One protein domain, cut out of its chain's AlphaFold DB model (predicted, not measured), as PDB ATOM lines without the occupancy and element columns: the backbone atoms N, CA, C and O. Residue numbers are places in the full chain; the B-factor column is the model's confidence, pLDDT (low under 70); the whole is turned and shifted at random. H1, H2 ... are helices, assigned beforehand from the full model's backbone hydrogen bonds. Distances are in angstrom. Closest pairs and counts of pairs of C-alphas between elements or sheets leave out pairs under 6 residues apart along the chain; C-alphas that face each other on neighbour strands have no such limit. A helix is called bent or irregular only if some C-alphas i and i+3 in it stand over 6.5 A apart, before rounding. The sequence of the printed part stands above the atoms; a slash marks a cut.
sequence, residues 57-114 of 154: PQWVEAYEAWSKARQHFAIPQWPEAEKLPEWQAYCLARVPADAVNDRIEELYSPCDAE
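This is residues 57 to 114 of the 154 residues of an uncharacterized protein of Methylobacterium sp. P1-11 (UniProt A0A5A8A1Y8). A long helix, H3, bends sharply. Its first arm H3a lies side by side with H1, running the opposite way, while most of its second arm sticks out from this pair as a free arm, residues 98 to 111, followed by a free tail to residue 114. The short helix H2 sits at the turn of the chain that leads from the end of H1 back to the start of H3a. The printed part has 58 residues with three named helices, in the order H1, H2, H3, and no named strand; the class is all helix. The whole is loose, with a radius of gyration of the C-alphas of 14.5 A, and elongated, spanning 39 by 26 by 15 A.

H3, residues 85 to 111, was assigned as one helix by its hydrogen bonds, but it is bent: C-alphas 93 and 96 are 7.3 A apart. Its arm H3a, residues 85 to 93, begins at C-alpha 85 at (446.477, 47.600, 673.745) and is 12.3 A long from first to last C-alpha. Its arm H3b, residues 96 to 111, is 24.2 A long and ends at C-alpha 111 at (474.089, 29.669, 656.423); it is irregular, with C-alphas 107 and 110 6.7 A apart. Residues 94 and 95 belong to neither arm. H1, residues 57 to 72, begins at C-alpha 57 at (465.294, 45.294, 677.548) and is 24.8 A long; it is irregular, with C-alphas 58 and 61 7.2 A apart. H2, residues 78 to 81, is 4.9 A long.

The lines of H3a and H3b stand at a steep tilt of 67 degrees, and H3b has a kink of 28 degrees near residue 105. H3a and H1 touch, and their closest C-alphas, those of Tyr 90 and Ala 62, are 4.7 A apart. They run opposite ways at a shallow tilt of 21 degrees. H2 and H1 are close but not clearly touching; their closest C-alphas, those of Ala 81 and Arg 70, are 5.7 A apart. H2 and H3a are also close but not clearly touching; their closest C-alphas, those of Ala 81 and Trp 87, are 7.4 A apart. H3b is apart from H1 and from H2. Every O i to N i+4 pair is within hydrogen-bond range in H3a, against 8 of 12 in H1 and 9 of 12 in H3b, and H2 is too short for such a pair.

The two C-alphas farthest apart, those of Pro 85 and Glu 114, are 40.5 A apart. Without the free residues 98 to 114, the body spans 29 by 15 by 14 A. The printed part has no cut, and the links from H1 to H2 and from H2 to H3 are tight. The mean pLDDT of the printed part is 88.4, and residues 75 to 76 are under 70.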
ATOM      1  N   PRO A  57     465.975  44.754 676.367       93.50
ATOM      2  CA  PRO A  57     465.294  45.294 677.548       93.50
ATOM      3  C   PRO A  57     464.180  46.306 677.241       93.50
ATOM      4  O   PRO A  57     463.300  46.501 678.071       93.50
ATOM      5  N   GLN A  58     464.194  46.947 676.066       91.69
ATOM      6  CA  GLN A  58     463.240  48.005 675.712       91.69
ATOM      7  C   GLN A  58     461.832  47.474 675.428       91.69
ATOM      8  O   GLN A  58     460.863  48.215 675.573       91.69
ATOM      9  N   TRP A  59     461.708  46.205 675.033       91.81
ATOM     10  CA  TRP A  59     460.423  45.587 674.706       91.81
ATOM     11  C   TRP A  59     460.032  44.445 675.648       91.81
ATOM     12  O   TRP A  59     458.877  44.026 675.620       91.81
ATOM     13  N   VAL A  60     460.940  43.963 676.508       93.06
ATOM     14  CA  VAL A  60     460.669  42.865 677.459       93.06
ATOM     15  C   VAL A  60     459.496  43.189 678.385       93.06
ATOM     16  O   VAL A  60     458.594  42.368 678.528       93.06
ATOM     17  N   GLU A  61     459.440  44.394 678.955       91.75
ATOM     18  CA  GLU A  61     458.331  44.781 679.841       91.75
ATOM     19  C   GLU A  61     456.981  44.794 679.104       91.75
ATOM     20  O   GLU A  61     455.972  44.312 679.622       91.75
ATOM     21  N   ALA A  62     456.962  45.289 677.861       91.69
ATOM     22  CA  ALA A  62     455.762  45.310 677.029       91.69
ATOM     23  C   ALA A  62     455.336  43.893 676.601       91.69
ATOM     24  O   ALA A  62     454.146  43.575 676.615       91.69
ATOM     25  N   TYR A  63     456.300  43.018 676.297       91.69
ATOM     26  CA  TYR A  63     456.053  41.601 676.030       91.69
ATOM     27  C   TYR A  63     455.445  40.900 677.244       91.69
ATOM     28  O   TYR A  63     454.473  40.163 677.103       91.69
ATOM     29  N   GLU A  64     455.972  41.132 678.448       93.44
ATOM     30  CA  GLU A  64     455.420  40.550 679.671       93.44
ATOM     31  C   GLU A  64     454.001  41.042 679.959       93.44
ATOM     32  O   GLU A  64     453.151  40.247 680.372       93.44
ATOM     33  N   ALA A  65     453.732  42.332 679.741       91.69
ATOM     34  CA  ALA A  65     452.399  42.903 679.888       91.69
ATOM     35  C   ALA A  65     451.406  42.241 678.921       91.69
ATOM     36  O   ALA A  65     450.359  41.754 679.354       91.69
ATOM     37  N   TRP A  66     451.773  42.122 677.641       91.69
ATOM     38  CA  TRP A  66     450.971  41.399 676.655       91.69
ATOM     39  C   TRP A  66     450.809  39.920 677.013       91.69
ATOM     40  O   TRP A  66     449.702  39.385 676.969       91.69
ATOM     41  N   SER A  67     451.889  39.258 677.432       90.50
ATOM     42  CA  SER A  67     451.891  37.845 677.805       90.50
ATOM     43  C   SER A  67     450.978  37.565 679.001       90.50
ATOM     44  O   SER A  67     450.302  36.541 679.019       90.50
ATOM     45  N   LYS A  68     450.891  38.483 679.971       91.69
ATOM     46  CA  LYS A  68     449.924  38.413 681.078       91.69
ATOM     47  C   LYS A  68     448.499  38.663 680.585       91.69
ATOM     48  O   LYS A  68     447.614  37.865 680.877       91.69
ATOM     49  N   ALA A  69     448.277  39.713 679.796       87.19
ATOM     50  CA  ALA A  69     446.949  40.061 679.289       87.19
ATOM     51  C   ALA A  69     446.336  38.938 678.428       87.19
ATOM     52  O   ALA A  69     445.150  38.621 678.554       87.19
ATOM     53  N   ARG A  70     447.154  38.263 677.609       87.19
ATOM     54  CA  ARG A  70     446.698  37.163 676.749       87.19
ATOM     55  C   ARG A  70     446.378  35.862 677.497       87.19
ATOM     56  O   ARG A  70     445.717  35.010 676.916       87.19
ATOM     57  N   GLN A  71     446.795  35.679 678.758       87.00
ATOM     58  CA  GLN A  71     446.514  34.446 679.530       87.00
ATOM     59  C   GLN A  71     445.015  34.190 679.735       87.00
ATOM     60  O   GLN A  71     444.611  33.064 680.021       87.00
ATOM     61  N   HIS A  72     444.186  35.219 679.575       82.19
ATOM     62  CA  HIS A  72     442.733  35.118 679.674       82.19
ATOM     63  C   HIS A  72     442.059  34.626 678.384       82.19
ATOM     64  O   HIS A  72     440.851  34.390 678.385       82.19
ATOM     65  N   PHE A  73     442.822  34.447 677.303       79.56
ATOM     66  CA  PHE A  73     442.333  33.983 676.011       79.56
ATOM     67  C   PHE A  73     442.707  32.513 675.811       79.56
ATOM     68  O   PHE A  73     443.870  32.123 675.918       79.56
ATOM     69  N   ALA A  74     441.719  31.676 675.498       73.00
ATOM     70  CA  ALA A  74     441.976  30.302 675.073       73.00
ATOM     71  C   ALA A  74     442.444  30.289 673.610       73.00
ATOM     72  O   ALA A  74     441.971  31.090 672.807       73.00
ATOM     73  N   ILE A  75     443.292  29.336 673.211       65.12
ATOM     74  CA  ILE A  75     443.425  28.985 671.783       65.12
ATOM     75  C   ILE A  75     442.021  28.535 671.330       65.12
ATOM     76  O   ILE A  75     441.461  27.661 671.997       65.12
ATOM     77  N   PRO A  76     441.390  29.116 670.287       59.94
ATOM     78  CA  PRO A  76     441.959  29.796 669.114       59.94
ATOM     79  C   PRO A  76     441.811  31.333 669.082       59.94
ATOM     80  O   PRO A  76     441.938  31.927 668.016       59.94
ATOM     81  N   GLN A  77     441.550  31.994 670.210       75.31
ATOM     82  CA  GLN A  77     441.238  33.432 670.292       75.31
ATOM     83  C   GLN A  77     442.478  34.349 670.166       75.31
ATOM     84  O   GLN A  77     442.563  35.418 670.774       75.31
ATOM     85  N   TRP A  78     443.495  33.908 669.425       71.38
ATOM     86  CA  TRP A  78     444.721  34.675 669.183       71.38
ATOM     87  C   TRP A  78     444.470  35.960 668.380       71.38
ATOM     88  O   TRP A  78     444.991  36.997 668.795       71.38
ATOM     89  N   PRO A  79     443.623  35.965 667.328       83.12
ATOM     90  CA  PRO A  79     443.269  37.204 666.632       83.12
ATOM     91  C   PRO A  79     442.594  38.244 667.540       83.12
ATOM     92  O   PRO A  79     442.631  39.443 667.268       83.12
ATOM     93  N   GLU A  80     441.937  37.813 668.618       81.75
ATOM     94  CA  GLU A  80     441.367  38.694 669.635       81.75
ATOM     95  C   GLU A  80     442.434  39.221 670.599       81.75
ATOM     96  O   GLU A  80     442.387  40.398 670.957       81.75
ATOM     97  N   ALA A  81     443.424  38.402 670.965       79.81
ATOM     98  CA  ALA A  81     444.561  38.830 671.781       79.81
ATOM     99  C   ALA A  81     445.442  39.881 671.072       79.81
ATOM    100  O   ALA A  81     446.036  40.732 671.729       79.81
ATOM    101  N   GLU A  82     445.488  39.885 669.738       84.50
ATOM    102  CA  GLU A  82     446.177  40.915 668.939       84.50
ATOM    103  C   GLU A  82     445.445  42.271 668.924       84.50
ATOM    104  O   GLU A  82     446.000  43.291 668.521       84.50
ATOM    105  N   LYS A  83     444.191  42.328 669.388       87.75
ATOM    106  CA  LYS A  83     443.453  43.595 669.534       87.75
ATOM    107  C   LYS A  83     443.724  44.277 670.875       87.75
ATOM    108  O   LYS A  83     443.233  45.384 671.095       87.75
ATOM    109  N   LEU A  84     444.470  43.629 671.770       88.94
ATOM    110  CA  LEU A  84     444.819  44.175 673.075       88.94
ATOM    111  C   LEU A  84     445.747  45.395 672.928       88.94
ATOM    112  O   LEU A  84     446.686  45.356 672.128       88.94
ATOM    113  N   PRO A  85     445.550  46.469 673.712       92.75
ATOM    114  CA  PRO A  85     446.477  47.600 673.745       92.75
ATOM    115  C   PRO A  85     447.917  47.183 674.070       92.75
ATOM    116  O   PRO A  85     448.864  47.747 673.526       92.75
ATOM    117  N   GLU A  86     448.090  46.164 674.912       93.00
ATOM    118  CA  GLU A  86     449.386  45.609 675.290       93.00
ATOM    119  C   GLU A  86     450.113  44.981 674.095       93.00
ATOM    120  O   GLU A  86     451.334  45.095 674.001       93.00
ATOM    121  N   TRP A  87     449.379  44.379 673.148       92.44
ATOM    122  CA  TRP A  87     449.963  43.887 671.897       92.44
ATOM    123  C   TRP A  87     450.507  45.040 671.056       92.44
ATOM    124  O   TRP A  87     451.652  44.998 670.618       92.44
ATOM    125  N   GLN A  88     449.728  46.114 670.891       93.81
ATOM    126  CA  GLN A  88     450.180  47.292 670.144       93.81
ATOM    127  C   GLN A  88     451.393  47.959 670.805       93.81
ATOM    128  O   GLN A  88     452.331  48.350 670.112       93.81
ATOM    129  N   ALA A  89     451.398  48.060 672.138       93.38
ATOM    130  CA  ALA A  89     452.531  48.583 672.896       93.38
ATOM    131  C   ALA A  89     453.789  47.722 672.706       93.38
ATOM    132  O   ALA A  89     454.866  48.267 672.470       93.38
ATOM    133  N   TYR A  90     453.646  46.393 672.742       94.12
ATOM    134  CA  TYR A  90     454.731  45.460 672.445       94.12
ATOM    135  C   TYR A  90     455.260  45.631 671.016       94.12
ATOM    136  O   TYR A  90     456.462  45.826 670.844       94.12
ATOM    137  N   CYS A  91     454.385  45.644 670.003       93.62
ATOM    138  CA  CYS A  91     454.787  45.836 668.610       93.62
ATOM    139  C   CYS A  91     455.556  47.149 668.415       93.62
ATOM    140  O   CYS A  91     456.621  47.149 667.809       93.62
ATOM    141  N   LEU A  92     455.057  48.264 668.962       94.69
ATOM    142  CA  LEU A  92     455.717  49.569 668.850       94.69
ATOM    143  C   LEU A  92     457.083  49.598 669.545       94.69
ATOM    144  O   LEU A  92     458.033  50.154 668.995       94.69
ATOM    145  N   ALA A  93     457.191  48.998 670.732       93.81
ATOM    146  CA  ALA A  93     458.448  48.921 671.471       93.81
ATOM    147  C   ALA A  93     459.491  48.040 670.763       93.81
ATOM    148  O   ALA A  93     460.693  48.261 670.916       93.81
ATOM    149  N   ARG A  94     459.040  47.050 669.984       94.62
ATOM    150  CA  ARG A  94     459.903  46.089 669.295       94.62
ATOM    151  C   ARG A  94     460.429  46.576 667.940       94.62
ATOM    152  O   ARG A  94     461.498  46.121 667.548       94.62
ATOM    153  N   VAL A  95     459.788  47.559 667.292       94.69
ATOM    154  CA  VAL A  95     460.186  48.085 665.961       94.69
ATOM    155  C   VAL A  95     461.704  48.290 665.785       94.69
ATOM    156  O   VAL A  95     462.235  47.871 664.756       94.69
ATOM    157  N   PRO A  96     462.446  48.899 666.738       93.50
ATOM    158  CA  PRO A  96     463.891  49.061 666.581       93.50
ATOM    159  C   PRO A  96     464.647  47.727 666.528       93.50
ATOM    160  O   PRO A  96     465.602  47.595 665.768       93.50
ATOM    161  N   ALA A  97     464.226  46.748 667.332       94.56
ATOM    162  CA  ALA A  97     464.818  45.416 667.366       94.56
ATOM    163  C   ALA A  97     464.410  44.576 666.146       94.56
ATOM    164  O   ALA A  97     465.223  43.784 665.678       94.56
ATOM    165  N   ASP A  98     463.208  44.780 665.596       94.38
ATOM    166  CA  ASP A  98     462.746  44.082 664.389       94.38
ATOM    167  C   ASP A  98     463.616  44.417 663.172       94.38
ATOM    168  O   ASP A  98     464.043  43.514 662.463       94.38
ATOM    169  N   ALA A  99     463.999  45.684 662.985       94.50
ATOM    170  CA  ALA A  99     464.896  46.067 661.891       94.50
ATOM    171  C   ALA A  99     466.282  45.394 661.983       94.50
ATOM    172  O   ALA A  99     466.895  45.063 660.966       94.50
ATOM    173  N   VAL A 100     466.787  45.195 663.206       97.06
ATOM    174  CA  VAL A 100     468.046  44.474 663.447       97.06
ATOM    175  C   VAL A 100     467.850  42.977 663.209       97.06
ATOM    176  O   VAL A 100     468.687  42.357 662.557       97.06
ATOM    177  N   ASN A 101     466.733  42.415 663.677       95.50
ATOM    178  CA  ASN A 101     466.369  41.017 663.465       95.50
ATOM    179  C   ASN A 101     466.266  40.670 661.977       95.50
ATOM    180  O   ASN A 101     466.885  39.711 661.532       95.50
ATOM    181  N   ASP A 102     465.576  41.494 661.187       95.88
ATOM    182  CA  ASP A 102     465.451  41.309 659.737       95.88
ATOM    183  C   ASP A 102     466.828  41.236 659.064       95.88
ATOM    184  O   ASP A 102     467.067  40.415 658.176       95.88
ATOM    185  N   ARG A 103     467.772  42.070 659.519       96.38
ATOM    186  CA  ARG A 103     469.139  42.070 658.994       96.38
ATOM    187  C   ARG A 103     469.938  40.844 659.429       96.38
ATOM    188  O   ARG A 103     470.764  40.360 658.653       96.38
ATOM    189  N   ILE A 104     469.729  40.375 660.657       95.94
ATOM    190  CA  ILE A 104     470.321  39.137 661.169       95.94
ATOM    191  C   ILE A 104     469.836  37.954 660.332       95.94
ATOM    192  O   ILE A 104     470.670  37.204 659.832       95.94
ATOM    193  N   GLU A 105     468.529  37.834 660.110       93.00
ATOM    194  CA  GLU A 105     467.922  36.761 659.318       93.00
ATOM    195  C   GLU A 105     468.416  36.767 657.867       93.00
ATOM    196  O   GLU A 105     468.813  35.729 657.338       93.00
ATOM    197  N   GLU A 106     468.505  37.941 657.232       93.25
ATOM    198  CA  GLU A 106     469.055  38.076 655.875       93.25
ATOM    199  C   GLU A 106     470.499  37.550 655.774       93.25
ATOM    200  O   GLU A 106     470.888  36.953 654.766       93.25
ATOM    201  N   LEU A 107     471.306  37.771 656.816       92.25
ATOM    202  CA  LEU A 107     472.699  37.330 656.871       92.25
ATOM    203  C   LEU A 107     472.834  35.853 657.257       92.25
ATOM    204  O   LEU A 107     473.673  35.153 656.688       92.25
ATOM    205  N   TYR A 108     472.050  35.390 658.229       90.69
ATOM    206  CA  TYR A 108     472.208  34.083 658.857       90.69
ATOM    207  C   TYR A 108     471.444  32.968 658.138       90.69
ATOM    208  O   TYR A 108     472.012  31.895 657.946       90.69
ATOM    209  N   SER A 109     470.217  33.220 657.666       88.38
ATOM    210  CA  SER A 109     469.360  32.212 657.022       88.38
ATOM    211  C   SER A 109     470.050  31.444 655.875       88.38
ATOM    212  O   SER A 109     469.934  30.219 655.818       88.38
ATOM    213  N   PRO A 110     470.870  32.077 655.004       86.62
ATOM    214  CA  PRO A 110     471.614  31.352 653.969       86.62
ATOM    215  C   PRO A 110     472.687  30.380 654.490       86.62
ATOM    216  O   PRO A 110     473.219  29.591 653.704       86.62
ATOM    217  N   CYS A 111     473.060  30.477 655.769       84.25
ATOM    218  CA  CYS A 111     474.089  29.669 656.423       84.25
ATOM    219  C   CYS A 111     473.510  28.537 657.293       84.25
ATOM    220  O   CYS A 111     474.255  27.623 657.638       84.25
ATOM    221  N   ASP A 112     472.215  28.563 657.620       80.75
ATOM    222  CA  ASP A 112     471.563  27.638 658.568       80.75
ATOM    223  C   ASP A 112     471.068  26.323 657.926       80.75
ATOM    224  O   ASP A 112     470.137  25.670 658.389       80.75
ATOM    225  N   ALA A 113     471.667  25.916 656.808       73.12
ATOM    226  CA  ALA A 113     471.206  24.746 656.060       73.12
ATOM    227  C   ALA A 113     471.729  23.410 656.618       73.12
ATOM    228  O   ALA A 113     471.111  22.369 656.394       73.12
ATOM    229  N   GLU A 114     472.881  23.418 657.297       80.12
ATOM    230  CA  GLU A 114     473.617  22.205 657.658       80.12
ATOM    231  C   GLU A 114     474.235  22.296 659.069       80.12
ATOM    232  O   GLU A 114     474.634  23.380 659.504       80.12
TER     233      GLU A 114